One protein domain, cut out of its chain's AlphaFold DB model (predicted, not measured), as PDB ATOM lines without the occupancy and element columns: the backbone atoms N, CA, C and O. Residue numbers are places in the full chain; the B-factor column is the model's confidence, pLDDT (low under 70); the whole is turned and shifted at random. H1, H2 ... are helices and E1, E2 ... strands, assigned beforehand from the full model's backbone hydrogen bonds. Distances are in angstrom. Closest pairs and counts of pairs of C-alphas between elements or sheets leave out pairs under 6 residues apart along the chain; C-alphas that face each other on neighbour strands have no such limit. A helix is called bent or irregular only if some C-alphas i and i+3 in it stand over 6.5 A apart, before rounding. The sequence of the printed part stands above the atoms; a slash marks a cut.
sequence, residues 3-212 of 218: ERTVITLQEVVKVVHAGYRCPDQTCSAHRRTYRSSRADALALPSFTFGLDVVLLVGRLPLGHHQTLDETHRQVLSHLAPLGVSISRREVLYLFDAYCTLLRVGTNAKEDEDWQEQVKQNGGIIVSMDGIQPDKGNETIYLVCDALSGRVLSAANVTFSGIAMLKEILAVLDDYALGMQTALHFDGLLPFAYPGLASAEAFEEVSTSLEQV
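This is residues 3 to 212 of the 218 residues of an uncharacterized protein of Ktedonobacteraceae bacterium (UniProt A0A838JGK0). A small, twisted sheet of three strands, E3 E4 E5, sits in the middle, with the kinked helix H6 over one face and the end of the long helix H4 meeting the other face at E5. H4 runs out from the sheet to a cluster with H2 and H3, the strand hairpin E1 and E2 lies off to one side, and H7 is out beyond H6. The printed part has 210 residues, with seven named helices and five named strands in the order E1 E2 H1 H2 H3 H4 H5 E3 E4 E5 H6 H7, class mixed; both sheets are antiparallel. It is compact, with a radius of gyration of the C-alphas of 18.1 A and spans of 53 by 39 by 33 A.

E1 is residues 3 to 7, beginning at C-alpha 3 (135.365, 132.751, 137.623), and E2 is 12 to 17. H1 is 37 to 41, H2 51 to 58, H3 68 to 82, 21.5 A long, and H4 88 to 106, 27.8 A long, beginning at C-alpha 88 (128.127, 133.351, 112.007). H5 is 112 to 121, E3 126 to 131, E4 139 to 145 and E5 150 to 157, 20.5 A long. H6 is 162 to 178, 22.9 A long, and H7 is 200 to 212, 19.1 A long, ending at C-alpha 212 (101.646, 109.386, 144.832). H3 is irregular, but only just, with C-alphas 78 and 81 6.8 A apart; H6 is irregular, with C-alphas 174 and 177 8.1 A apart, and has a kink of 62 degrees near residue 171.

E3, E4 and E5 form a meander, each strand the antiparallel neighbour of the one before: N 129 and O 142 are 2.9 A apart, N 141 and O 155 2.9 A. H6 runs along the strands over E4 and E5, at a height of 9.4 A over the sheet. H4, on the opposite face, stands up from the sheet; its closest C-alphas to E5 are those of Gly 105 and Ser 153, 4.2 A. H2 and H4 touch at Val 54 and Leu 94, 5.2 A, about perpendicular at 82 degrees. H2 and H3, a helical hairpin, touch at Val 57 and Thr 71, 6.6 A. H1 only grazes the sheet. H5 is not on it. H6 and H7 only just touch, with 3 pairs of C-alphas within 8 A, the closest being Ile 162 and Ala 201, 5.8 A. In the hairpin E1 and E2, N 6 and O 13 are 2.8 A apart. Every O i to N i+4 pair is within hydrogen-bond range in H1, H2 and H5, against 9 of 11 in H3, 14 of 15 in H4, 8 of 9 in H7 and 6 of 13 in H6, which has 10 of 14 O i to N i+3 pairs within range.

The two farthest C-alphas, of Thr 26 and His 65, are 58.1 A apart. The printed part has no cut. The links E2 to H1 and H6 to H7 are long, and residues 61 to 67 stand free. Mean pLDDT of the printed part is 72.4; 71 residues are under 70, among them 171 to 212.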
ATOM      1  N   GLU A   3     135.745 131.445 138.144       89.06
ATOM      2  CA  GLU A   3     135.365 132.751 137.623       89.06
ATOM      3  C   GLU A   3     135.187 132.635 136.113       89.06
ATOM      4  O   GLU A   3     136.017 132.022 135.441       89.06
ATOM      5  N   ARG A   4     134.101 133.204 135.587       91.12
ATOM      6  CA  ARG A   4     133.893 133.338 134.142       91.12
ATOM      7  C   ARG A   4     133.125 134.608 133.811       91.12
ATOM      8  O   ARG A   4     132.332 135.086 134.620       91.12
ATOM      9  N   THR A   5     133.322 135.109 132.603       94.31
ATOM     10  CA  THR A   5     132.484 136.162 132.027       94.31
ATOM     11  C   THR A   5     131.374 135.512 131.215       94.31
ATOM     12  O   THR A   5     131.648 134.616 130.418       94.31
ATOM     13  N   VAL A   6     130.137 135.958 131.424       94.75
ATOM     14  CA  VAL A   6     128.962 135.526 130.668       94.75
ATOM     15  C   VAL A   6     128.362 136.732 129.955       94.75
ATOM     16  O   VAL A   6     128.194 137.791 130.551       94.75
ATOM     17  N   ILE A   7     128.059 136.570 128.674       95.75
ATOM     18  CA  ILE A   7     127.423 137.571 127.822       95.75
ATOM     19  C   ILE A   7     125.952 137.187 127.681       95.75
ATOM     20  O   ILE A   7     125.649 136.215 126.990       95.75
ATOM     21  N   THR A   8     125.058 137.930 128.324       92.25
ATOM     22  CA  THR A   8     123.603 137.769 128.189       92.25
ATOM     23  C   THR A   8     123.059 138.753 127.150       92.25
ATOM     24  O   THR A   8     123.801 139.559 126.579       92.25
ATOM     25  N   LEU A   9     121.756 138.708 126.890       88.50
ATOM     26  CA  LEU A   9     121.068 139.671 126.031       88.50
ATOM     27  C   LEU A   9     120.936 141.062 126.676       88.50
ATOM     28  O   LEU A   9     120.664 142.028 125.968       88.50
ATOM     29  N   GLN A  10     121.110 141.184 127.998       87.69
ATOM     30  CA  GLN A  10     120.966 142.456 128.726       87.69
ATOM     31  C   GLN A  10     122.300 143.035 129.181       87.69
ATOM     32  O   GLN A  10     122.417 144.254 129.289       87.69
ATOM     33  N   GLU A  11     123.287 142.193 129.488       91.06
ATOM     34  CA  GLU A  11     124.544 142.639 130.076       91.06
ATOM     35  C   GLU A  11     125.683 141.623 129.925       91.06
ATOM     36  O   GLU A  11     125.497 140.437 129.658       91.06
ATOM     37  N   VAL A  12     126.908 142.110 130.126       95.00
ATOM     38  CA  VAL A  12     128.098 141.269 130.270       95.00
ATOM     39  C   VAL A  12     128.413 141.157 131.756       95.00
ATOM     40  O   VAL A  12     128.844 142.127 132.381       95.00
ATOM     41  N   VAL A  13     128.214 139.972 132.326       92.56
ATOM     42  CA  VAL A  13     128.344 139.728 133.765       92.56
ATOM     43  C   VAL A  13     129.580 138.907 134.086       92.56
ATOM     44  O   VAL A  13     129.896 137.907 133.441       92.56
ATOM     45  N   LYS A  14     130.278 139.305 135.146       92.88
ATOM     46  CA  LYS A  14     131.361 138.520 135.733       92.88
ATOM     47  C   LYS A  14     130.786 137.614 136.817       92.88
ATOM     48  O   LYS A  14     130.403 138.080 137.889       92.88
ATOM     49  N   VAL A  15     130.739 136.317 136.546       88.56
ATOM     50  CA  VAL A  15     130.183 135.313 137.453       88.56
ATOM     51  C   VAL A  15     131.309 134.708 138.282       88.56
ATOM     52  O   VAL A  15     132.179 134.010 137.757       88.56
ATOM     53  N   VAL A  16     131.277 134.960 139.591       87.06
ATOM     54  CA  VAL A  16     132.186 134.342 140.562       87.06
ATOM     55  C   VAL A  16     131.437 133.259 141.317       87.06
ATOM     56  O   VAL A  16     130.430 133.508 141.977       87.06
ATOM     57  N   HIS A  17     131.954 132.043 141.221       81.69
ATOM     58  CA  HIS A  17     131.370 130.866 141.827       81.69
ATOM     59  C   HIS A  17     132.165 130.459 143.070       81.69
ATOM     60  O   HIS A  17     133.249 129.860 142.998       81.69
ATOM     61  N   ALA A  18     131.632 130.831 144.231       82.12
ATOM     62  CA  ALA A  18     132.138 130.431 145.535       82.12
ATOM     63  C   ALA A  18     131.337 129.220 146.024       82.12
ATOM     64  O   ALA A  18     130.366 129.357 146.762       82.12
ATOM     65  N   GLY A  19     131.717 128.029 145.550       83.94
ATOM     66  CA  GLY A  19     131.099 126.784 146.002       83.94
ATOM     67  C   GLY A  19     131.139 126.657 147.528       83.94
ATOM     68  O   GLY A  19     132.142 126.993 148.159       83.94
ATOM     69  N   TYR A  20     130.050 126.165 148.108       85.06
ATOM     70  CA  TYR A  20     129.894 125.969 149.546       85.06
ATOM     71  C   TYR A  20     130.094 124.495 149.909       85.06
ATOM     72  O   TYR A  20     129.683 123.603 149.169       85.06
ATOM     73  N   ARG A  21     130.707 124.221 151.059       87.50
ATOM     74  CA  ARG A  21     130.757 122.881 151.659       87.50
ATOM     75  C   ARG A  21     130.287 122.978 153.095       87.50
ATOM     76  O   ARG A  21     130.602 123.959 153.768       87.50
ATOM     77  N   CYS A  22     129.574 121.958 153.564       85.00
ATOM     78  CA  CYS A  22     129.188 121.899 154.966       85.00
ATOM     79  C   CYS A  22     130.460 121.857 155.837       85.00
ATOM     80  O   CYS A  22     131.301 120.985 155.610       85.00
ATOM     81  N   PRO A  23     130.637 122.768 156.811       90.31
ATOM     82  CA  PRO A  23     131.834 122.787 157.652       90.31
ATOM     83  C   PRO A  23     131.894 121.600 158.625       90.31
ATOM     84  O   PRO A  23     132.973 121.252 159.100       90.31
ATOM     85  N   ASP A  24     130.754 120.969 158.910       92.88
ATOM     86  CA  ASP A  24     130.655 119.801 159.781       92.88
ATOM     87  C   ASP A  24     131.181 118.542 159.075       92.88
ATOM     88  O   ASP A  24     130.648 118.131 158.044       92.88
ATOM     89  N   GLN A  25     132.213 117.918 159.648       92.44
ATOM     90  CA  GLN A  25     132.850 116.704 159.121       92.44
ATOM     91  C   GLN A  25     131.992 115.445 159.287       92.44
ATOM     92  O   GLN A  25     132.234 114.448 158.609       92.44
ATOM     93  N   THR A  26     131.012 115.480 160.192       91.88
ATOM     94  CA  THR A  26     130.092 114.366 160.451       91.88
ATOM     95  C   THR A  26     128.870 114.391 159.537       91.88
ATOM     96  O   THR A  26     128.180 113.383 159.394       91.88
ATOM     97  N   CYS A  27     128.630 115.516 158.855       82.75
ATOM     98  CA  CYS A  27     127.589 115.634 157.847       82.75
ATOM     99  C   CYS A  27     127.872 114.685 156.670       82.75
ATOM    100  O   CYS A  27     128.942 114.732 156.059       82.75
ATOM    101  N   SER A  28     126.884 113.876 156.282       78.94
ATOM    102  CA  SER A  28     126.980 112.971 155.125       78.94
ATOM    103  C   SER A  28     127.329 113.699 153.818       78.94
ATOM    104  O   SER A  28     127.995 113.140 152.947       78.94
ATOM    105  N   ALA A  29     126.950 114.975 153.700       77.38
ATOM    106  CA  ALA A  29     127.243 115.835 152.558       77.38
ATOM    107  C   ALA A  29     128.524 116.685 152.713       77.38
ATOM    108  O   ALA A  29     128.775 117.551 151.879       77.38
ATOM    109  N   HIS A  30     129.371 116.457 153.725       82.56
ATOM    110  CA  HIS A  30     130.582 117.260 153.983       82.56
ATOM    111  C   HIS A  30     131.521 117.384 152.769       82.56
ATOM    112  O   HIS A  30     132.092 118.441 152.495       82.56
ATOM    113  N   ARG A  31     131.672 116.297 152.000       85.88
ATOM    114  CA  ARG A  31     132.521 116.277 150.796       85.88
ATOM    115  C   ARG A  31     131.844 116.893 149.566       85.88
ATOM    116  O   ARG A  31     132.526 117.145 148.572       85.88
ATOM    117  N   ARG A  32     130.532 117.150 149.617       81.88
ATOM    118  CA  ARG A  32     129.763 117.725 148.510       81.88
ATOM    119  C   ARG A  32     130.030 119.219 148.405       81.88
ATOM    120  O   ARG A  32     130.047 119.932 149.404       81.88
ATOM    121  N   THR A  33     130.222 119.689 147.176       83.81
ATOM    122  CA  THR A  33     130.326 121.122 146.881       83.81
ATOM    123  C   THR A  33     128.995 121.598 146.328       83.81
ATOM    124  O   THR A  33     128.617 121.218 145.226       83.81
ATOM    125  N   TYR A  34     128.294 122.421 147.095       79.69
ATOM    126  CA  TYR A  34     127.072 123.076 146.666       79.69
ATOM    127  C   TYR A  34     127.412 124.271 145.810       79.69
ATOM    128  O   TYR A  34     128.309 125.058 146.138       79.69
ATOM    129  N   ARG A  35     126.676 124.402 144.711       77.25
ATOM    130  CA  ARG A  35     126.843 125.495 143.783       77.25
ATOM    131  C   ARG A  35     125.586 126.357 143.700       77.25
ATOM    132  O   ARG A  35     124.489 125.879 143.946       77.25
ATOM    133  N   SER A  36     125.754 127.646 143.399       77.88
ATOM    134  CA  SER A  36     124.635 128.542 143.125       77.88
ATOM    135  C   SER A  36     123.979 128.124 141.814       77.88
ATOM    136  O   SER A  36     124.561 128.339 140.749       77.88
ATOM    137  N   SER A  37     122.772 127.563 141.910       72.56
ATOM    138  CA  SER A  37     121.928 127.222 140.761       72.56
ATOM    139  C   SER A  37     121.704 128.438 139.868       72.56
ATOM    140  O   SER A  37     121.846 128.344 138.656       72.56
ATOM    141  N   ARG A  38     121.485 129.615 140.468       72.81
ATOM    142  CA  ARG A  38     121.341 130.886 139.746       72.81
ATOM    143  C   ARG A  38     122.576 131.243 138.918       72.81
ATOM    144  O   ARG A  38     122.443 131.736 137.809       72.81
ATOM    145  N   ALA A  39     123.780 131.008 139.442       77.69
ATOM    146  CA  ALA A  39     125.016 131.277 138.702       77.69
ATOM    147  C   ALA A  39     125.272 130.245 137.588       77.69
ATOM    148  O   ALA A  39     125.858 130.577 136.555       77.69
ATOM    149  N   ASP A  40     124.846 129.000 137.804       77.38
ATOM    150  CA  ASP A  40     125.005 127.914 136.838       77.38
ATOM    151  C   ASP A  40     123.963 128.000 135.708       77.38
ATOM    152  O   ASP A  40     124.299 127.706 134.563       77.38
ATOM    153  N   ALA A  41     122.764 128.522 135.987       77.00
ATOM    154  CA  ALA A  41     121.706 128.761 135.002       77.00
ATOM    155  C   ALA A  41     122.050 129.857 133.975       77.00
ATOM    156  O   ALA A  41     121.503 129.861 132.877       77.00
ATOM    157  N   LEU A  42     122.985 130.763 134.290       82.94
ATOM    158  CA  LEU A  42     123.333 131.878 133.399       82.94
ATOM    159  C   LEU A  42     123.894 131.422 132.047       82.94
ATOM    160  O   LEU A  42     123.638 132.076 131.043       82.94
ATOM    161  N   ALA A  43     124.683 130.345 132.008       87.25
ATOM    162  CA  ALA A  43     125.300 129.848 130.779       87.25
ATOM    163  C   ALA A  43     125.684 128.374 130.902       87.25
ATOM    164  O   ALA A  43     126.122 127.927 131.965       87.25
ATOM    165  N   LEU A  44     125.644 127.653 129.782       84.81
ATOM    166  CA  LEU A  44     126.092 126.262 129.716       84.81
ATOM    167  C   LEU A  44     127.565 126.108 130.148       84.81
ATOM    168  O   LEU A  44     128.345 127.069 130.061       84.81
ATOM    169  N   PRO A  45     127.983 124.924 130.634       81.44
ATOM    170  CA  PRO A  45     129.381 124.666 130.971       81.44
ATOM    171  C   PRO A  45     130.310 124.980 129.795       81.44
ATOM    172  O   PRO A  45     130.078 124.515 128.687       81.44
ATOM    173  N   SER A  46     131.366 125.760 130.043       84.50
ATOM    174  CA  SER A  46     132.346 126.208 129.033       84.50
ATOM    175  C   SER A  46     131.832 127.198 127.977       84.50
ATOM    176  O   SER A  46     132.596 127.568 127.088       84.50
ATOM    177  N   PHE A  47     130.591 127.685 128.088       90.88
ATOM    178  CA  PHE A  47     130.061 128.726 127.205       90.88
ATOM    179  C   PHE A  47     130.288 130.118 127.798       90.88
ATOM    180  O   PHE A  47     130.148 130.333 129.008       90.88
ATOM    181  N   THR A  48     130.616 131.060 126.912       93.94
ATOM    182  CA  THR A  48     130.710 132.497 127.214       93.94
ATOM    183  C   THR A  48     129.379 133.201 126.971       93.94
ATOM    184  O   THR A  48     129.064 134.165 127.658       93.94
ATOM    185  N   PHE A  49     128.581 132.733 126.010       95.25
ATOM    186  CA  PHE A  49     127.234 133.248 125.787       95.25
ATOM    187  C   PHE A  49     126.247 132.637 126.775       95.25
ATOM    188  O   PHE A  49     126.318 131.449 127.099       95.25
ATOM    189  N   GLY A  50     125.344 133.487 127.252       92.25
ATOM    190  CA  GLY A  50     124.287 133.139 128.173       92.25
ATOM    191  C   GLY A  50     123.290 132.162 127.569       92.25
ATOM    192  O   GLY A  50     123.162 132.024 126.348       92.25
ATOM    193  N   LEU A  51     122.579 131.467 128.451       87.50
ATOM    194  CA  LEU A  51     121.537 130.528 128.059       87.50
ATOM    195  C   LEU A  51     120.412 131.239 127.299       87.50
ATOM    196  O   LEU A  51     119.897 130.704 126.328       87.50
ATOM    197  N   ASP A  52     120.104 132.483 127.654       86.06
ATOM    198  CA  ASP A  52     119.175 133.352 126.930       86.06
ATOM    199  C   ASP A  52     119.584 133.606 125.467       86.06
ATOM    200  O   ASP A  52     118.732 133.563 124.579       86.06
ATOM    201  N   VAL A  53     120.879 133.782 125.187       91.25
ATOM    202  CA  VAL A  53     121.410 133.917 123.819       91.25
ATOM    203  C   VAL A  53     121.301 132.593 123.056       91.25
ATOM    204  O   VAL A  53     120.882 132.588 121.897       91.25
ATOM    205  N   VAL A  54     121.629 131.462 123.695       90.88
ATOM    206  CA  VAL A  54     121.468 130.114 123.108       90.88
ATOM    207  C   VAL A  54     120.006 129.869 122.725       90.88
ATOM    208  O   VAL A  54     119.703 129.435 121.614       90.88
ATOM    209  N   LEU A  55     119.088 130.201 123.630       85.25
ATOM    210  CA  LEU A  55     117.651 130.058 123.435       85.25
ATOM    211  C   LEU A  55     117.095 131.023 122.375       85.25
ATOM    212  O   LEU A  55     116.204 130.642 121.614       85.25
ATOM    213  N   LEU A  56     117.625 132.248 122.272       85.62
ATOM    214  CA  LEU A  56     117.279 133.179 121.192       85.62
ATOM    215  C   LEU A  56     117.654 132.607 119.821       85.62
ATOM    216  O   LEU A  56     116.835 132.630 118.906       85.62
ATOM    217  N   VAL A  57     118.869 132.063 119.695       88.75
ATOM    218  CA  VAL A  57     119.343 131.412 118.463       88.75
ATOM    219  C   VAL A  57     118.468 130.206 118.107       88.75
ATOM    220  O   VAL A  57     118.145 129.998 116.939       88.75
ATOM    221  N   GLY A  58     118.066 129.428 119.112       81.69
ATOM    222  CA  GLY A  58     117.287 128.206 118.951       81.69
ATOM    223  C   GLY A  58     115.809 128.377 118.603       81.69
ATOM    224  O   GLY A  58     115.226 127.508 117.953       81.69
ATOM    225  N   ARG A  59     115.186 129.490 119.008       71.69
ATOM    226  CA  ARG A  59     113.758 129.759 118.749       71.69
ATOM    227  C   ARG A  59     113.418 130.120 117.316       71.69
ATOM    228  O   ARG A  59     112.239 130.243 116.985       71.69
ATOM    229  N   LEU A  60     114.418 130.318 116.470       61.38
ATOM    230  CA  LEU A  60     114.161 130.692 115.093       61.38
ATOM    231  C   LEU A  60     113.489 129.523 114.373       61.38
ATOM    232  O   LEU A  60     113.942 128.382 114.503       61.38
ATOM    233  N   PRO A  61     112.358 129.754 113.685       54.00
ATOM    234  CA  PRO A  61     111.427 128.677 113.425       54.00
ATOM    235  C   PRO A  61     112.059 127.667 112.476       54.00
ATOM    236  O   PRO A  61     112.341 127.982 111.316       54.00
ATOM    237  N   LEU A  62     112.169 126.421 112.940       50.53
ATOM    238  CA  LEU A  62     112.511 125.254 112.119       50.53
ATOM    239  C   LEU A  62     111.591 125.125 110.879       50.53
ATOM    240  O   LEU A  62     111.920 124.404 109.942       50.53
ATOM    241  N   GLY A  63     110.461 125.854 110.852       44.41
ATOM    242  CA  GLY A  63     109.489 125.917 109.757       44.41
ATOM    243  C   GLY A  63     109.424 127.211 108.924       44.41
ATOM    244  O   GLY A  63     108.696 127.209 107.937       44.41
ATOM    245  N   HIS A  64     110.150 128.295 109.245       47.19
ATOM    246  CA  HIS A  64     110.081 129.568 108.480       47.19
ATOM    247  C   HIS A  64     111.340 129.913 107.672       47.19
ATOM    248  O   HIS A  64     111.428 131.010 107.129       47.19
ATOM    249  N   HIS A  65     112.285 128.977 107.540       54.78
ATOM    250  CA  HIS A  65     113.495 129.141 106.715       54.78
ATOM    251  C   HIS A  65     114.260 130.443 107.005       54.78
ATOM    252  O   HIS A  65     114.804 131.053 106.084       54.78
ATOM    253  N   GLN A  66     114.327 130.869 108.273       65.25
ATOM    254  CA  GLN A  66     115.258 131.936 108.618       65.25
ATOM    255  C   GLN A  66     116.674 131.466 108.306       65.25
ATOM    256  O   GLN A  66     117.113 130.391 108.719       65.25
ATOM    257  N   THR A  67     117.369 132.267 107.516       80.62
ATOM    258  CA  THR A  67     118.741 131.977 107.123       80.62
ATOM    259  C   THR A  67     119.678 132.267 108.290       80.62
ATOM    260  O   THR A  67     119.418 133.147 109.112       80.62
ATOM    261  N   LEU A  68     120.828 131.590 108.322       84.25
ATOM    262  CA  LEU A  68     121.902 131.890 109.275       84.25
ATOM    263  C   LEU A  68     122.252 133.390 109.314       84.25
ATOM    264  O   LEU A  68     122.619 133.918 110.360       84.25
ATOM    265  N   ASP A  69     122.124 134.082 108.181       86.56
ATOM    266  CA  ASP A  69     122.383 135.515 108.063       86.56
ATOM    267  C   ASP A  69     121.355 136.380 108.790       86.56
ATOM    268  O   ASP A  69     121.707 137.415 109.358       86.56
ATOM    269  N   GLU A  70     120.090 135.976 108.788       87.44
ATOM    270  CA  GLU A  70     119.032 136.672 109.519       87.44
ATOM    271  C   GLU A  70     119.178 136.448 111.018       87.44
ATOM    272  O   GLU A  70     119.162 137.425 111.768       87.44
ATOM    273  N   THR A  71     119.432 135.202 111.436       87.38
ATOM    274  CA  THR A  71     119.772 134.872 112.828       87.38
ATOM    275  C   THR A  71     120.949 135.706 113.306       87.38
ATOM    276  O   THR A  71     120.893 136.353 114.349       87.38
ATOM    277  N   HIS A  72     122.030 135.712 112.526       92.00
ATOM    278  CA  HIS A  72     123.250 136.422 112.871       92.00
ATOM    279  C   HIS A  72     123.005 137.922 113.015       92.00
ATOM    280  O   HIS A  72     123.425 138.508 114.010       92.00
ATOM    281  N   ARG A  73     122.267 138.535 112.081       91.50
ATOM    282  CA  ARG A  73     121.915 139.961 112.139       91.50
ATOM    283  C   ARG A  73     121.058 140.293 113.357       91.50
ATOM    284  O   ARG A  73     121.290 141.320 113.991       91.50
ATOM    285  N   GLN A  74     120.094 139.436 113.684       88.75
ATOM    286  CA  GLN A  74     119.237 139.621 114.847       88.75
ATOM    287  C   GLN A  74     120.057 139.569 116.134       88.75
ATOM    288  O   GLN A  74     120.065 140.545 116.880       88.75
ATOM    289  N   VAL A  75     120.811 138.491 116.367       91.38
ATOM    290  CA  VAL A  75     121.635 138.352 117.578       91.38
ATOM    291  C   VAL A  75     122.636 139.503 117.680       91.38
ATOM    292  O   VAL A  75     122.787 140.102 118.741       91.38
ATOM    293  N   LEU A  76     123.262 139.887 116.565       94.38
ATOM    294  CA  LEU A  76     124.163 141.035 116.530       94.38
ATOM    295  C   LEU A  76     123.462 142.335 116.953       94.38
ATOM    296  O   LEU A  76     124.066 143.135 117.660       94.38
ATOM    297  N   SER A  77     122.200 142.543 116.569       92.25
ATOM    298  CA  SER A  77     121.443 143.732 116.973       92.25
ATOM    299  C   SER A  77     121.165 143.788 118.481       92.25
ATOM    300  O   SER A  77     121.207 144.877 119.051       92.25
ATOM    301  N   HIS A  78     120.976 142.637 119.139       90.44
ATOM    302  CA  HIS A  78     120.829 142.559 120.598       90.44
ATOM    303  C   HIS A  78     122.149 142.802 121.333       90.44
ATOM    304  O   HIS A  78     122.161 143.426 122.388       90.44
ATOM    305  N   LEU A  79     123.263 142.325 120.774       94.62
ATOM    306  CA  LEU A  79     124.578 142.411 121.411       94.62
ATOM    307  C   LEU A  79     125.303 143.741 121.150       94.62
ATOM    308  O   LEU A  79     126.182 144.129 121.924       94.62
ATOM    309  N   ALA A  80     124.930 144.471 120.095       95.19
ATOM    310  CA  ALA A  80     125.562 145.737 119.722       95.19
ATOM    311  C   ALA A  80     125.522 146.818 120.827       95.19
ATOM    312  O   ALA A  80     126.563 147.444 121.049       95.19
ATOM    313  N   PRO A  81     124.414 147.030 121.573       95.75
ATOM    314  CA  PRO A  81     124.389 147.947 122.717       95.75
ATOM    315  C   PRO A  81     125.382 147.586 123.830       95.75
ATOM    316  O   PRO A  81     125.811 148.465 124.572       95.75
ATOM    317  N   LEU A  82     125.770 146.311 123.927       94.94
ATOM    318  CA  LEU A  82     126.748 145.810 124.896       94.94
ATOM    319  C   LEU A  82     128.193 145.911 124.384       94.94
ATOM    320  O   LEU A  82     129.124 145.528 125.087       94.94
ATOM    321  N   GLY A  83     128.399 146.389 123.150       96.06
ATOM    322  CA  GLY A  83     129.713 146.427 122.506       96.06
ATOM    323  C   GLY A  83     130.262 145.044 122.143       96.06
ATOM    324  O   GLY A  83     131.460 144.904 121.895       96.06
ATOM    325  N   VAL A  84     129.408 144.017 122.112       96.50
ATOM    326  CA  VAL A  84     129.797 142.642 121.796       96.50
ATOM    327  C   VAL A  84     129.493 142.343 120.332       96.50
ATOM    328  O   VAL A  84     128.401 142.611 119.834       96.50
ATOM    329  N   SER A  85     130.459 141.737 119.640       94.88
ATOM    330  CA  SER A  85     130.244 141.161 118.313       94.88
ATOM    331  C   SER A  85     130.176 139.639 118.390       94.88
ATOM    332  O   SER A  85     130.766 139.013 119.270       94.88
ATOM    333  N   ILE A  86     129.452 139.040 117.450       95.31
ATOM    334  CA  ILE A  86     129.326 137.590 117.313       95.31
ATOM    335  C   ILE A  86     129.570 137.204 115.857       95.31
ATOM    336  O   ILE A  86     129.251 137.970 114.947       95.31
ATOM    337  N   SER A  87     130.158 136.033 115.615       95.75
ATOM    338  CA  SER A  87     130.374 135.515 114.259       95.75
ATOM    339  C   SER A  87     129.248 134.566 113.839       95.75
ATOM    340  O   SER A  87     128.596 133.949 114.677       95.75
ATOM    341  N   ARG A  88     129.058 134.370 112.532       93.50
ATOM    342  CA  ARG A  88     128.127 133.351 112.007       93.50
ATOM    343  C   ARG A  88     128.467 131.934 112.482       93.50
ATOM    344  O   ARG A  88     127.574 131.140 112.743       93.50
ATOM    345  N   ARG A  89     129.763 131.620 112.598       94.75
ATOM    346  CA  ARG A  89     130.232 130.325 113.113       94.75
ATOM    347  C   ARG A  89     129.811 130.130 114.566       94.75
ATOM    348  O   ARG A  89     129.385 129.041 114.925       94.75
ATOM    349  N   GLU A  90     129.917 131.183 115.364       95.50
ATOM    350  CA  GLU A  90     129.493 131.159 116.761       95.50
ATOM    351  C   GLU A  90     127.979 130.970 116.867       95.50
ATOM    352  O   GLU A  90     127.517 130.134 117.626       95.50
ATOM    353  N   VAL A  91     127.198 131.654 116.026       93.19
ATOM    354  CA  VAL A  91     125.745 131.441 115.943       93.19
ATOM    355  C   VAL A  91     125.397 129.983 115.623       93.19
ATOM    356  O   VAL A  91     124.534 129.413 116.282       93.19
ATOM    357  N   LEU A  92     126.082 129.348 114.665       91.00
ATOM    358  CA  LEU A  92     125.886 127.919 114.381       91.00
ATOM    359  C   LEU A  92     126.238 127.035 115.581       91.00
ATOM    360  O   LEU A  92     125.536 126.064 115.850       91.00
ATOM    361  N   TYR A  93     127.304 127.373 116.308       93.75
ATOM    362  CA  TYR A  93     127.703 126.652 117.514       93.75
ATOM    363  C   TYR A  93     126.648 126.763 118.627       93.75
ATOM    364  O   TYR A  93     126.283 125.762 119.237       93.75
ATOM    365  N   LEU A  94     126.084 127.956 118.840       93.25
ATOM    366  CA  LEU A  94     124.985 128.166 119.789       93.25
ATOM    367  C   LEU A  94     123.703 127.440 119.355       93.25
ATOM    368  O   LEU A  94     122.975 126.925 120.199       93.25
ATOM    369  N   PHE A  95     123.439 127.350 118.051       89.38
ATOM    370  CA  PHE A  95     122.302 126.594 117.527       89.38
ATOM    371  C   PHE A  95     122.445 125.085 117.771       89.38
ATOM    372  O   PHE A  95     121.485 124.425 118.173       89.38
ATOM    373  N   ASP A  96     123.644 124.532 117.579       89.00
ATOM    374  CA  ASP A  96     123.929 123.129 117.897       89.00
ATOM    375  C   ASP A  96     123.797 122.849 119.403       89.00
ATOM    376  O   ASP A  96     123.199 121.846 119.810       89.00
ATOM    377  N   ALA A  97     124.247 123.787 120.242       89.69
ATOM    378  CA  ALA A  97     124.048 123.725 121.687       89.69
ATOM    379  C   ALA A  97     122.557 123.714 122.058       89.69
ATOM    380  O   ALA A  97     122.132 122.890 122.864       89.69
ATOM    381  N   TYR A  98     121.740 124.557 121.421       87.06
ATOM    382  CA  TYR A  98     120.286 124.530 121.589       87.06
ATOM    383  C   TYR A  98     119.671 123.185 121.178       87.06
ATOM    384  O   TYR A  98     118.888 122.603 121.928       87.06
ATOM    385  N   CYS A  99     120.054 122.650 120.016       83.56
ATOM    386  CA  CYS A  99     119.567 121.346 119.565       83.56
ATOM    387  C   CYS A  99     119.958 120.233 120.544       83.56
ATOM    388  O   CYS A  99     119.173 119.319 120.795       83.56
ATOM    389  N   THR A 100     121.166 120.312 121.103       83.94
ATOM    390  CA  THR A 100     121.645 119.394 122.137       83.94
ATOM    391  C   THR A 100     120.795 119.500 123.397       83.94
ATOM    392  O   THR A 100     120.365 118.466 123.900       83.94
ATOM    393  N   LEU A 101     120.472 120.713 123.862       79.88
ATOM    394  CA  LEU A 101     119.613 120.921 125.035       79.88
ATOM    395  C   LEU A 101     118.245 120.252 124.880       79.88
ATOM    396  O   LEU A 101     117.802 119.556 125.793       79.88
ATOM    397  N   LEU A 102     117.605 120.410 123.718       75.00
ATOM    398  CA  LEU A 102     116.300 119.796 123.458       75.00
ATOM    399  C   LEU A 102     116.363 118.261 123.453       75.00
ATOM    400  O   LEU A 102     115.488 117.619 124.024       75.00
ATOM    401  N   ARG A 103     117.402 117.665 122.849       73.06
ATOM    402  CA  ARG A 103     117.587 116.197 122.830       73.06
ATOM    403  C   ARG A 103     117.917 115.629 124.210       73.06
ATOM    404  O   ARG A 103     117.466 114.549 124.571       73.06
ATOM    405  N   VAL A 104     118.738 116.347 124.971       67.69
ATOM    406  CA  VAL A 104     119.166 115.953 126.318       67.69
ATOM    407  C   VAL A 104     117.977 115.909 127.280       67.69
ATOM    408  O   VAL A 104     117.886 114.964 128.068       67.69
ATOM    409  N   GLY A 105     117.053 116.870 127.178       63.75
ATOM    410  CA  GLY A 105     115.829 116.877 127.978       63.75
ATOM    411  C   GLY A 105     114.939 115.655 127.721       63.75
ATOM    412  O   GLY A 105     114.426 115.062 128.658       63.75
ATOM    413  N   THR A 106     114.802 115.193 126.477       63.22
ATOM    414  CA  THR A 106     113.898 114.068 126.178       63.22
ATOM    415  C   THR A 106     114.429 112.699 126.615       63.22
ATOM    416  O   THR A 106     113.632 111.800 126.862       63.22
ATOM    417  N   ASN A 107     115.752 112.534 126.742       67.56
ATOM    418  CA  ASN A 107     116.390 111.225 126.960       67.56
ATOM    419  C   ASN A 107     117.120 111.119 128.310       67.56
ATOM    420  O   ASN A 107     117.989 110.268 128.480       67.56
ATOM    421  N   ALA A 108     116.814 111.981 129.284       65.50
ATOM    422  CA  ALA A 108     117.544 112.027 130.556       65.50
ATOM    423  C   ALA A 108     117.571 110.684 131.321       65.50
ATOM    424  O   ALA A 108     118.561 110.380 131.978       65.50
ATOM    425  N   LYS A 109     116.549 109.830 131.171       64.75
ATOM    426  CA  LYS A 109     116.524 108.497 131.798       64.75
ATOM    427  C   LYS A 109     117.495 107.496 131.191       64.75
ATOM    428  O   LYS A 109     117.809 106.510 131.841       64.75
ATOM    429  N   GLU A 110     117.919 107.699 129.952       73.81
ATOM    430  CA  GLU A 110     118.812 106.775 129.244       73.81
ATOM    431  C   GLU A 110     120.291 107.107 129.510       73.81
ATOM    432  O   GLU A 110     121.183 106.402 129.048       73.81
ATOM    433  N   ASP A 111     120.555 108.179 130.262       78.94
ATOM    434  CA  ASP A 111     121.892 108.657 130.605       78.94
ATOM    435  C   ASP A 111     122.425 107.935 131.859       78.94
ATOM    436  O   ASP A 111     122.170 108.341 132.997       78.94
ATOM    437  N   GLU A 112     123.131 106.820 131.646       82.12
ATOM    438  CA  GLU A 112     123.683 105.976 132.720       82.12
ATOM    439  C   GLU A 112     124.666 106.733 133.629       82.12
ATOM    440  O   GLU A 112     124.647 106.552 134.851       82.12
ATOM    441  N   ASP A 113     125.484 107.621 133.054       84.00
ATOM    442  CA  ASP A 113     126.452 108.433 133.797       84.00
ATOM    443  C   ASP A 113     125.735 109.388 134.757       84.00
ATOM    444  O   ASP A 113     126.099 109.512 135.933       84.00
ATOM    445  N   TRP A 114     124.670 110.038 134.279       82.19
ATOM    446  CA  TRP A 114     123.844 110.893 135.121       82.19
ATOM    447  C   TRP A 114     123.119 110.093 136.211       82.19
ATOM    448  O   TRP A 114     123.119 110.517 137.367       82.19
ATOM    449  N   GLN A 115     122.561 108.916 135.907       76.44
ATOM    450  CA  GLN A 115     121.909 108.072 136.921       76.44
ATOM    451  C   GLN A 115     122.858 107.678 138.062       76.44
ATOM    452  O   GLN A 115     122.468 107.677 139.233       76.44
ATOM    453  N   GLU A 116     124.105 107.338 137.738       79.31
ATOM    454  CA  GLU A 116     125.120 107.018 138.738       79.31
ATOM    455  C   GLU A 116     125.452 108.246 139.600       79.31
ATOM    456  O   GLU A 116     125.518 108.156 140.831       79.31
ATOM    457  N   GLN A 117     125.541 109.428 138.984       79.88
ATOM    458  CA  GLN A 117     125.708 110.686 139.707       79.88
ATOM    459  C   GLN A 117     124.522 110.981 140.645       79.88
ATOM    460  O   GLN A 117     124.736 111.401 141.784       79.88
ATOM    461  N   VAL A 118     123.279 110.724 140.221       76.62
ATOM    462  CA  VAL A 118     122.074 110.879 141.058       76.62
ATOM    463  C   VAL A 118     122.122 109.961 142.279       76.62
ATOM    464  O   VAL A 118     121.861 110.415 143.397       76.62
ATOM    465  N   LYS A 119     122.519 108.691 142.112       73.06
ATOM    466  CA  LYS A 119     122.675 107.745 143.233       73.06
ATOM    467  C   LYS A 119     123.726 108.222 144.231       73.06
ATOM    468  O   LYS A 119     123.471 108.229 145.434       73.06
ATOM    469  N   GLN A 120     124.877 108.686 143.747       75.00
ATOM    470  CA  GLN A 120     125.940 109.250 144.591       75.00
ATOM    471  C   GLN A 120     125.498 110.536 145.303       75.00
ATOM    472  O   GLN A 120     125.902 110.816 146.437       75.00
ATOM    473  N   ASN A 121     124.632 111.314 144.654       71.94
ATOM    474  CA  ASN A 121     124.019 112.501 145.231       71.94
ATOM    475  C   ASN A 121     122.893 112.178 146.231       71.94
ATOM    476  O   ASN A 121     122.512 113.058 147.013       71.94
ATOM    477  N   GLY A 122     122.417 110.933 146.277       70.38
ATOM    478  CA  GLY A 122     121.273 110.523 147.089       70.38
ATOM    479  C   GLY A 122     119.947 111.112 146.595       70.38
ATOM    480  O   GLY A 122     119.024 111.236 147.392       70.38
ATOM    481  N   GLY A 123     119.877 111.516 145.323       70.50
ATOM    482  CA  GLY A 123     118.727 112.192 144.720       70.50
ATOM    483  C   GLY A 123     119.118 113.389 143.851       70.50
ATOM    484  O   GLY A 123     120.298 113.632 143.581       70.50
ATOM    485  N   ILE A 124     118.103 114.139 143.424       72.50
ATOM    486  CA  ILE A 124     118.229 115.353 142.603       72.50
ATOM    487  C   ILE A 124     117.709 116.574 143.357       72.50
ATOM    488  O   ILE A 124     116.856 116.448 144.233       72.50
ATOM    489  N   ILE A 125     118.177 117.765 142.977       74.38
ATOM    490  CA  ILE A 125     117.521 119.026 143.357       74.38
ATOM    491  C   ILE A 125     116.920 119.622 142.096       74.38
ATOM    492  O   ILE A 125     117.655 119.997 141.187       74.38
ATOM    493  N   VAL A 126     115.597 119.730 142.033       73.38
ATOM    494  CA  VAL A 126     114.932 120.270 140.845       73.38
ATOM    495  C   VAL A 126     114.987 121.793 140.848       73.38
ATOM    496  O   VAL A 126     114.573 122.443 141.804       73.38
ATOM    497  N   SER A 127     115.467 122.354 139.743       74.75
ATOM    498  CA  SER A 127     115.388 123.778 139.426       74.75
ATOM    499  C   SER A 127     114.548 123.958 138.170       74.75
ATOM    500  O   SER A 127     114.739 123.229 137.200       74.75
ATOM    501  N   MET A 128     113.661 124.951 138.167       76.62
ATOM    502  CA  MET A 128     112.886 125.344 136.993       76.62
ATOM    503  C   MET A 128     113.098 126.828 136.727       76.62
ATOM    504  O   MET A 128     112.992 127.632 137.651       76.62
ATOM    505  N   ASP A 129     113.391 127.184 135.481       73.75
ATOM    506  CA  ASP A 129     113.555 128.577 135.071       73.75
ATOM    507  C   ASP A 129     112.766 128.863 133.794       73.75
ATOM    508  O   ASP A 129     112.724 128.035 132.886       73.75
ATOM    509  N   GLY A 130     112.124 130.027 133.752       76.12
ATOM    510  CA  GLY A 130     111.375 130.528 132.609       76.12
ATOM    511  C   GLY A 130     112.146 131.670 131.969       76.12
ATOM    512  O   GLY A 130     112.181 132.777 132.501       76.12
ATOM    513  N   ILE A 131     112.740 131.413 130.808       76.62
ATOM    514  CA  ILE A 131     113.552 132.386 130.087       76.62
ATOM    515  C   ILE A 131     112.727 132.939 128.933       76.62
ATOM    516  O   ILE A 131     112.284 132.207 128.047       76.62
ATOM    517  N   GLN A 132     112.548 134.257 128.924       75.62
ATOM    518  CA  GLN A 132     111.936 134.979 127.818       75.62
ATOM    519  C   GLN A 132     113.023 135.792 127.098       75.62
ATOM    520  O   GLN A 132     113.332 136.902 127.528       75.62
ATOM    521  N   PRO A 133     113.606 135.271 125.999       69.00
ATOM    522  CA  PRO A 133     114.691 135.966 125.306       69.00
ATOM    523  C   PRO A 133     114.312 137.355 124.769       69.00
ATOM    524  O   PRO A 133     115.178 138.204 124.624       69.00
ATOM    525  N   ASP A 134     113.024 137.598 124.503       68.00
ATOM    526  CA  ASP A 134     112.512 138.870 123.990       68.00
ATOM    527  C   ASP A 134     111.108 139.161 124.519       68.00
ATOM    528  O   ASP A 134     110.257 138.266 124.566       68.00
ATOM    529  N   LYS A 135     110.844 140.426 124.864       66.62
ATOM    530  CA  LYS A 135     109.541 140.859 125.387       66.62
ATOM    531  C   LYS A 135     108.420 140.566 124.387       66.62
ATOM    532  O   LYS A 135     108.477 141.003 123.244       66.62
ATOM    533  N   GLY A 136     107.375 139.890 124.860       61.84
ATOM    534  CA  GLY A 136     106.182 139.560 124.072       61.84
ATOM    535  C   GLY A 136     106.263 138.226 123.329       61.84
ATOM    536  O   GLY A 136     105.256 137.791 122.780       61.84
ATOM    537  N   ASN A 137     107.418 137.555 123.354       66.44
ATOM    538  CA  ASN A 137     107.577 136.225 122.772       66.44
ATOM    539  C   ASN A 137     107.339 135.119 123.811       66.44
ATOM    540  O   ASN A 137     107.297 135.386 125.012       66.44
ATOM    541  N   GLU A 138     107.231 133.875 123.339       70.25
ATOM    542  CA  GLU A 138     107.088 132.674 124.176       70.25
ATOM    543  C   GLU A 138     108.137 132.617 125.296       70.25
ATOM    544  O   GLU A 138     109.272 133.078 125.142       70.25
ATOM    545  N   THR A 139     107.766 132.040 126.432       73.94
ATOM    546  CA  THR A 139     108.731 131.728 127.489       73.94
ATOM    547  C   THR A 139     109.223 130.309 127.267       73.94
ATOM    548  O   THR A 139     108.424 129.406 127.029       73.94
ATOM    549  N   ILE A 140     110.534 130.111 127.326       75.88
ATOM    550  CA  ILE A 140     111.129 128.781 127.303       75.88
ATOM    551  C   ILE A 140     111.370 128.377 128.739       75.88
ATOM    552  O   ILE A 140     112.112 129.044 129.458       75.88
ATOM    553  N   TYR A 141     110.746 127.289 129.148       77.56
ATOM    554  CA  TYR A 141     110.934 126.745 130.477       77.56
ATOM    555  C   TYR A 141     111.934 125.605 130.434       77.56
ATOM    556  O   TYR A 141     111.816 124.702 129.605       77.56
ATOM    557  N   LEU A 142     112.899 125.650 131.343       76.44
ATOM    558  CA  LEU A 142     113.909 124.624 131.538       76.44
ATOM    559  C   LEU A 142     113.734 124.009 132.918       76.44
ATOM    560  O   LEU A 142     113.654 124.732 133.907       76.44
ATOM    561  N   VAL A 143     113.706 122.682 132.977       78.50
ATOM    562  CA  VAL A 143     113.756 121.903 134.217       78.50
ATOM    563  C   VAL A 143     115.109 121.219 134.273       78.50
ATOM    564  O   VAL A 143     115.496 120.559 133.311       78.50
ATOM    565  N   CYS A 144     115.822 121.356 135.385       78.94
ATOM    566  CA  CYS A 144     117.174 120.837 135.556       78.94
ATOM    567  C   CYS A 144     117.348 120.145 136.912       78.94
ATOM    568  O   CYS A 144     116.744 120.553 137.902       78.94
ATOM    569  N   ASP A 145     118.256 119.172 136.978       78.88
ATOM    570  CA  ASP A 145     118.886 118.758 138.231       78.88
ATOM    571  C   ASP A 145     120.022 119.736 138.565       78.88
ATOM    572  O   ASP A 145     121.072 119.746 137.921       78.88
ATOM    573  N   ALA A 146     119.823 120.565 139.586       76.44
ATOM    574  CA  ALA A 146     120.766 121.581 140.037       76.44
ATOM    575  C   ALA A 146     122.052 121.001 140.650       76.44
ATOM    576  O   ALA A 146     123.042 121.725 140.761       76.44
ATOM    577  N   LEU A 147     122.065 119.725 141.059       75.56
ATOM    578  CA  LEU A 147     123.269 119.094 141.607       75.56
ATOM    579  C   LEU A 147     124.256 118.676 140.514       75.56
ATOM    580  O   LEU A 147     125.468 118.769 140.720       75.56
ATOM    581  N   SER A 148     123.753 118.222 139.366       75.94
ATOM    582  CA  SER A 148     124.574 117.826 138.210       75.94
ATOM    583  C   SER A 148     124.668 118.905 137.127       75.94
ATOM    584  O   SER A 148     125.620 118.910 136.348       75.94
ATOM    585  N   GLY A 149     123.704 119.827 137.076       75.56
ATOM    586  CA  GLY A 149     123.505 120.755 135.962       75.56
ATOM    587  C   GLY A 149     122.803 120.120 134.755       75.56
ATOM    588  O   GLY A 149     122.743 120.745 133.696       75.56
ATOM    589  N   ARG A 150     122.290 118.887 134.880       79.19
ATOM    590  CA  ARG A 150     121.590 118.182 133.800       79.19
ATOM    591  C   ARG A 150     120.243 118.837 133.517       79.19
ATOM    592  O   ARG A 150     119.429 118.979 134.423       79.19
ATOM    593  N   VAL A 151     119.975 119.155 132.252       80.38
ATOM    594  CA  VAL A 151     118.628 119.537 131.802       80.38
ATOM    595  C   VAL A 151     117.773 118.278 131.673       80.38
ATOM    596  O   VAL A 151     118.157 117.325 130.995       80.38
ATOM    597  N   LEU A 152     116.631 118.283 132.351       78.25
ATOM    598  CA  LEU A 152     115.636 117.214 132.395       78.25
ATOM    599  C   LEU A 152     114.476 117.472 131.437       78.25
ATOM    600  O   LEU A 152     113.887 116.528 130.944       78.25
ATOM    601  N   SER A 153     114.127 118.732 131.176       77.94
ATOM    602  CA  SER A 153     113.094 119.091 130.201       77.94
ATOM    603  C   SER A 153     113.288 120.523 129.715       77.94
ATOM    604  O   SER A 153     113.810 121.370 130.441       77.94
ATOM    605  N   ALA A 154     112.876 120.782 128.477       76.88
ATOM    606  CA  ALA A 154     112.889 122.096 127.854       76.88
ATOM    607  C   ALA A 154     111.645 122.245 126.972       76.88
ATOM    608  O   ALA A 154     111.440 121.441 126.062       76.88
ATOM    609  N   ALA A 155     110.820 123.261 127.226       74.44
ATOM    610  CA  ALA A 155     109.565 123.461 126.503       74.44
ATOM    611  C   ALA A 155     109.328 124.933 126.152       74.44
ATOM    612  O   ALA A 155     109.535 125.820 126.981       74.44
ATOM    613  N   ASN A 156     108.854 125.179 124.926       72.50
ATOM    614  CA  ASN A 156     108.374 126.487 124.480       72.50
ATOM    615  C   ASN A 156     106.909 126.662 124.866       72.50
ATOM    616  O   ASN A 156     106.097 125.760 124.661       72.50
ATOM    617  N   VAL A 157     106.581 127.823 125.424       68.81
ATOM    618  CA  VAL A 157     105.294 128.033 126.076       68.81
ATOM    619  C   VAL A 157     104.721 129.391 125.719       68.81
ATOM    620  O   VAL A 157     105.330 130.437 125.957       68.81
ATOM    621  N   THR A 158     103.499 129.358 125.194       62.34
ATOM    622  CA  THR A 158     102.722 130.530 124.774       62.34
ATOM    623  C   THR A 158     101.782 131.068 125.850       62.34
ATOM    624  O   THR A 158     101.402 132.234 125.780       62.34
ATOM    625  N   PHE A 159     101.395 130.258 126.841       57.66
ATOM    626  CA  PHE A 159     100.387 130.624 127.839       57.66
ATOM    627  C   PHE A 159     100.777 130.160 129.244       57.66
ATOM    628  O   PHE A 159     101.213 129.029 129.429       57.66
ATOM    629  N   SER A 160     100.589 131.019 130.244       55.38
ATOM    630  CA  SER A 160     100.865 130.708 131.647       55.38
ATOM    631  C   SER A 160      99.634 130.096 132.327       55.38
ATOM    632  O   SER A 160      98.628 130.784 132.513       55.38
ATOM    633  N   GLY A 161      99.699 128.822 132.722       60.12
ATOM    634  CA  GLY A 161      98.629 128.166 133.481       60.12
ATOM    635  C   GLY A 161      99.048 126.844 134.134       60.12
ATOM    636  O   GLY A 161     100.018 126.208 133.727       60.12
ATOM    637  N   ILE A 162      98.284 126.406 135.141       57.00
ATOM    638  CA  ILE A 162      98.583 125.231 135.986       57.00
ATOM    639  C   ILE A 162      98.679 123.925 135.183       57.00
ATOM    640  O   ILE A 162      99.558 123.106 135.436       57.00
ATOM    641  N   ALA A 163      97.803 123.723 134.195       64.44
ATOM    642  CA  ALA A 163      97.814 122.517 133.359       64.44
ATOM    643  C   ALA A 163      99.143 122.343 132.607       64.44
ATOM    644  O   ALA A 163      99.655 121.241 132.459       64.44
ATOM    645  N   MET A 164      99.726 123.459 132.200       66.81
ATOM    646  CA  MET A 164     100.922 123.502 131.385       66.81
ATOM    647  C   MET A 164     102.195 123.374 132.247       66.81
ATOM    648  O   MET A 164     103.153 122.721 131.841       66.81
ATOM    649  N   LEU A 165     102.169 123.844 133.502       64.81
ATOM    650  CA  LEU A 165     103.175 123.466 134.506       64.81
ATOM    651  C   LEU A 165     103.192 121.954 134.758       64.81
ATOM    652  O   LEU A 165     104.271 121.373 134.836       64.81
ATOM    653  N   LYS A 166     102.020 121.310 134.849       66.94
ATOM    654  CA  LYS A 166     101.930 119.851 135.027       66.94
ATOM    655  C   LYS A 166     102.564 119.099 133.860       66.94
ATOM    656  O   LYS A 166     103.284 118.143 134.099       66.94
ATOM    657  N   GLU A 167     102.360 119.547 132.623       70.44
ATOM    658  CA  GLU A 167     102.993 118.931 131.449       70.44
ATOM    659  C   GLU A 167     104.521 119.061 131.463       70.44
ATOM    660  O   GLU A 167     105.222 118.088 131.201       70.44
ATOM    661  N   ILE A 168     105.059 120.232 131.818       69.06
ATOM    662  CA  ILE A 168     106.515 120.424 131.915       69.06
ATOM    663  C   ILE A 168     107.119 119.576 133.032       69.06
ATOM    664  O   ILE A 168     108.193 118.994 132.866       69.06
ATOM    665  N   LEU A 169     106.438 119.535 134.175       71.94
ATOM    666  CA  LEU A 169     106.878 118.799 135.351       71.94
ATOM    667  C   LEU A 169     106.561 117.304 135.259       71.94
ATOM    668  O   LEU A 169     107.045 116.566 136.103       71.94
ATOM    669  N   ALA A 170     105.843 116.831 134.234       70.69
ATOM    670  CA  ALA A 170     105.577 115.404 134.031       70.69
ATOM    671  C   ALA A 170     106.874 114.591 133.897       70.69
ATOM    672  O   ALA A 170     106.921 113.429 134.282       70.69
ATOM    673  N   VAL A 171     107.968 115.219 133.446       65.88
ATOM    674  CA  VAL A 171     109.303 114.597 133.458       65.88
ATOM    675  C   VAL A 171     109.741 114.166 134.862       65.88
ATOM    676  O   VAL A 171     110.606 113.315 134.998       65.88
ATOM    677  N   LEU A 172     109.172 114.760 135.913       67.06
ATOM    678  CA  LEU A 172     109.472 114.463 137.309       67.06
ATOM    679  C   LEU A 172     108.666 113.292 137.866       67.06
ATOM    680  O   LEU A 172     109.134 112.678 138.822       67.06
ATOM    681  N   ASP A 173     107.532 112.924 137.253       63.16
ATOM    682  CA  ASP A 173     106.811 111.686 137.602       63.16
ATOM    683  C   ASP A 173     107.740 110.472 137.466       63.16
ATOM    684  O   ASP A 173     107.684 109.510 138.229       63.16
ATOM    685  N   ASP A 174     108.687 110.580 136.541       55.97
ATOM    686  CA  ASP A 174     109.707 109.584 136.272       55.97
ATOM    687  C   ASP A 174     110.858 109.551 137.291       55.97
ATOM    688  O   ASP A 174     111.638 108.599 137.314       55.97
ATOM    689  N   TYR A 175     110.965 110.583 138.131       56.19
ATOM    690  CA  TYR A 175     111.983 110.743 139.174       56.19
ATOM    691  C   TYR A 175     111.368 110.801 140.586       56.19
ATOM    692  O   TYR A 175     112.075 111.086 141.558       56.19
ATOM    693  N   ALA A 176     110.071 110.490 140.715       46.44
ATOM    694  CA  ALA A 176     109.266 110.617 141.934       46.44
ATOM    695  C   ALA A 176     109.803 109.826 143.147       46.44
ATOM    696  O   ALA A 176     109.508 110.178 144.284       46.44
ATOM    697  N   LEU A 177     110.656 108.818 142.938       38.62
ATOM    698  CA  LEU A 177     111.332 108.080 144.015       38.62
ATOM    699  C   LEU A 177     112.465 108.865 144.716       38.62
ATOM    700  O   LEU A 177     112.991 108.385 145.718       38.62
ATOM    701  N   GLY A 178     112.855 110.050 144.222       41.59
ATOM    702  CA  GLY A 178     114.015 110.805 144.727       41.59
ATOM    703  C   GLY A 178     113.769 112.269 145.109       41.59
ATOM    704  O   GLY A 178     114.735 112.995 145.344       41.59
ATOM    705  N   MET A 179     112.520 112.741 145.146       40.78
ATOM    706  CA  MET A 179     112.219 114.171 145.268       40.78
ATOM    707  C   MET A 179     111.925 114.618 146.705       40.78
ATOM    708  O   MET A 179     110.773 114.787 147.095       40.78
ATOM    709  N   GLN A 180     112.972 114.913 147.478       33.97
ATOM    710  CA  GLN A 180     112.849 115.808 148.631       33.97
ATOM    711  C   GLN A 180     113.514 117.157 148.329       33.97
ATOM    712  O   GLN A 180     114.726 117.247 148.159       33.97
ATOM    713  N   THR A 181     112.696 118.212 148.381       39.31
ATOM    714  CA  THR A 181     113.045 119.631 148.604       39.31
ATOM    715  C   THR A 181     113.759 120.422 147.495       39.31
ATOM    716  O   THR A 181     114.879 120.112 147.108       39.31
ATOM    717  N   ALA A 182     113.116 121.530 147.081       36.97
ATOM    718  CA  ALA A 182     113.671 122.898 146.955       36.97
ATOM    719  C   ALA A 182     113.033 123.705 145.800       36.97
ATOM    720  O   ALA A 182     113.721 124.176 144.899       36.97
ATOM    721  N   LEU A 183     111.715 123.931 145.841       39.34
ATOM    722  CA  LEU A 183     111.089 125.000 145.050       39.34
ATOM    723  C   LEU A 183     111.457 126.353 145.684       39.34
ATOM    724  O   LEU A 183     110.710 126.894 146.493       39.34
ATOM    725  N   HIS A 184     112.653 126.867 145.385       37.59
ATOM    726  CA  HIS A 184     113.101 128.177 145.858       37.59
ATOM    727  C   HIS A 184     112.769 129.234 144.798       37.59
ATOM    728  O   HIS A 184     113.515 129.433 143.839       37.59
ATOM    729  N   PHE A 185     111.626 129.899 144.960       39.53
ATOM    730  CA  PHE A 185     111.270 131.077 144.174       39.53
ATOM    731  C   PHE A 185     112.071 132.279 144.664       39.53
ATOM    732  O   PHE A 185     111.725 132.872 145.673       39.53
ATOM    733  N   ASP A 186     113.116 132.637 143.923       31.92
ATOM    734  CA  ASP A 186     113.677 133.991 143.902       31.92
ATOM    735  C   ASP A 186     114.185 134.284 142.480       31.92
ATOM    736  O   ASP A 186     115.386 134.330 142.198       31.92
ATOM    737  N   GLY A 187     113.241 134.442 141.547       31.45
ATOM    738  CA  GLY A 187     113.519 135.022 140.235       31.45
ATOM    739  C   GLY A 187     113.742 136.525 140.395       31.45
ATOM    740  O   GLY A 187     112.791 137.272 140.616       31.45
ATOM    741  N   LEU A 188     114.992 136.984 140.320       36.34
ATOM    742  CA  LEU A 188     115.307 138.415 140.311       36.34
ATOM    743  C   LEU A 188     115.425 138.932 138.871       36.34
ATOM    744  O   LEU A 188     116.176 138.396 138.060       36.34
ATOM    745  N   LEU A 189     114.672 140.010 138.626       28.97
ATOM    746  CA  LEU A 189     114.735 140.999 137.538       28.97
ATOM    747  C   LEU A 189     116.141 141.130 136.894       28.97
ATOM    748  O   LEU A 189     117.131 141.124 137.626       28.97
ATOM    749  N   PRO A 190     116.247 141.305 135.555       32.03
ATOM    750  CA  PRO A 190     115.524 142.336 134.795       32.03
ATOM    751  C   PRO A 190     114.328 141.845 133.960       32.03
ATOM    752  O   PRO A 190     113.729 142.637 133.229       32.03
ATOM    753  N   PHE A 191     113.939 140.575 134.071       32.88
ATOM    754  CA  PHE A 191     112.797 140.031 133.334       32.88
ATOM    755  C   PHE A 191     111.493 140.186 134.124       32.88
ATOM    756  O   PHE A 191     111.370 139.718 135.253       32.88
ATOM    757  N   ALA A 192     110.514 140.880 133.542       29.83
ATOM    758  CA  ALA A 192     109.161 140.937 134.083       29.83
ATOM    759  C   ALA A 192     108.467 139.606 133.784       29.83
ATOM    760  O   ALA A 192     108.277 139.300 132.614       29.83
ATOM    761  N   TYR A 193     108.098 138.845 134.816       37.06
ATOM    762  CA  TYR A 193     107.352 137.590 134.699       37.06
ATOM    763  C   TYR A 193     105.855 137.874 134.483       37.06
ATOM    764  O   TYR A 193     105.169 138.250 135.438       37.06
ATOM    765  N   PRO A 194     105.293 137.693 133.276       33.25
ATOM    766  CA  PRO A 194     103.864 137.798 133.059       33.25
ATOM    767  C   PRO A 194     103.291 136.382 133.155       33.25
ATOM    768  O   PRO A 194     103.339 135.634 132.184       33.25
ATOM    769  N   GLY A 195     102.780 135.988 134.326       39.03
ATOM    770  CA  GLY A 195     101.869 134.835 134.380       39.03
ATOM    771  C   GLY A 195     101.973 133.850 135.542       39.03
ATOM    772  O   GLY A 195     101.152 132.944 135.609       39.03
ATOM    773  N   LEU A 196     102.926 133.999 136.465       38.06
ATOM    774  CA  LEU A 196     103.134 133.029 137.554       38.06
ATOM    775  C   LEU A 196     103.008 133.644 138.951       38.06
ATOM    776  O   LEU A 196     103.703 133.281 139.892       38.06
ATOM    777  N   ALA A 197     102.074 134.580 139.094       35.19
ATOM    778  CA  ALA A 197     101.659 135.084 140.393       35.19
ATOM    779  C   ALA A 197     100.569 134.184 141.003       35.19
ATOM    780  O   ALA A 197      99.437 134.627 141.153       35.19
ATOM    781  N   SER A 198     100.878 132.935 141.359       36.19
ATOM    782  CA  SER A 198     100.162 132.281 142.464       36.19
ATOM    783  C   SER A 198     100.961 131.112 143.037       36.19
ATOM    784  O   SER A 198     101.270 130.130 142.366       36.19
ATOM    785  N   ALA A 199     101.271 131.214 144.329       39.09
ATOM    786  CA  ALA A 199     101.775 130.109 145.140       39.09
ATOM    787  C   ALA A 199     100.801 128.905 145.157       39.09
ATOM    788  O   ALA A 199     101.225 127.768 145.341       39.09
ATOM    789  N   GLU A 200      99.517 129.149 144.873       38.06
ATOM    790  CA  GLU A 200      98.427 128.163 144.827       38.06
ATOM    791  C   GLU A 200      98.668 127.038 143.803       38.06
ATOM    792  O   GLU A 200      98.371 125.876 144.071       38.06
ATOM    793  N   ALA A 201      99.273 127.349 142.648       41.00
ATOM    794  CA  ALA A 201      99.565 126.360 141.606       41.00
ATOM    795  C   ALA A 201     100.564 125.283 142.060       41.00
ATOM    796  O   ALA A 201     100.498 124.137 141.619       41.00
ATOM    797  N   PHE A 202     101.496 125.651 142.942       42.72
ATOM    798  CA  PHE A 202     102.534 124.753 143.446       42.72
ATOM    799  C   PHE A 202     102.105 124.019 144.714       42.72
ATOM    800  O   PHE A 202     102.554 122.896 144.932       42.72
ATOM    801  N   GLU A 203     101.202 124.597 145.505       44.84
ATOM    802  CA  GLU A 203     100.580 123.924 146.649       44.84
ATOM    803  C   GLU A 203      99.774 122.695 146.184       44.84
ATOM    804  O   GLU A 203      99.866 121.619 146.779       44.84
ATOM    805  N   GLU A 204      99.096 122.789 145.034       47.78
ATOM    806  CA  GLU A 204      98.442 121.641 144.393       47.78
ATOM    807  C   GLU A 204      99.426 120.601 143.835       47.78
ATOM    808  O   GLU A 204      99.165 119.402 143.941       47.78
ATOM    809  N   VAL A 205     100.560 121.019 143.258       46.50
ATOM    810  CA  VAL A 205     101.596 120.084 142.773       46.50
ATOM    811  C   VAL A 205     102.246 119.350 143.948       46.50
ATOM    812  O   VAL A 205     102.379 118.129 143.896       46.50
ATOM    813  N   SER A 206     102.556 120.055 145.041       42.00
ATOM    814  CA  SER A 206     103.032 119.455 146.295       42.00
ATOM    815  C   SER A 206     102.019 118.448 146.846       42.00
ATOM    816  O   SER A 206     102.371 117.310 147.145       42.00
ATOM    817  N   THR A 207     100.736 118.822 146.884       46.81
ATOM    818  CA  THR A 207      99.646 117.941 147.333       46.81
ATOM    819  C   THR A 207      99.494 116.708 146.434       46.81
ATOM    820  O   THR A 207      99.194 115.615 146.915       46.81
ATOM    821  N   SER A 208      99.708 116.850 145.123       44.59
ATOM    822  CA  SER A 208      99.639 115.740 144.168       44.59
ATOM    823  C   SER A 208     100.815 114.770 144.328       44.59
ATOM    824  O   SER A 208     100.609 113.561 144.240       44.59
ATOM    825  N   LEU A 209     102.020 115.271 144.622       43.03
ATOM    826  CA  LEU A 209     103.200 114.444 144.902       43.03
ATOM    827  C   LEU A 209     103.032 113.637 146.205       43.03
ATOM    828  O   LEU A 209     103.305 112.438 146.227       43.03
ATOM    829  N   GLU A 210     102.455 114.235 147.251       44.09
ATOM    830  CA  GLU A 210     102.119 113.537 148.507       44.09
ATOM    831  C   GLU A 210     101.069 112.418 148.326       44.09
ATOM    832  O   GLU A 210     101.003 111.458 149.102       44.09
ATOM    833  N   GLN A 211     100.209 112.515 147.306       44.06
ATOM    834  CA  GLN A 211      99.221 111.477 146.993       44.06
ATOM    835  C   GLN A 211      99.820 110.276 146.251       44.06
ATOM    836  O   GLN A 211      99.282 109.169 146.368       44.06
ATOM    837  N   VAL A 212     100.923 110.466 145.520       44.44
ATOM    838  CA  VAL A 212     101.646 109.386 144.832       44.44
ATOM    839  C   VAL A 212     102.373 108.492 145.844       44.44
ATOM    840  O   VAL A 212     102.277 107.269 145.738       44.44
TER     841      VAL A 212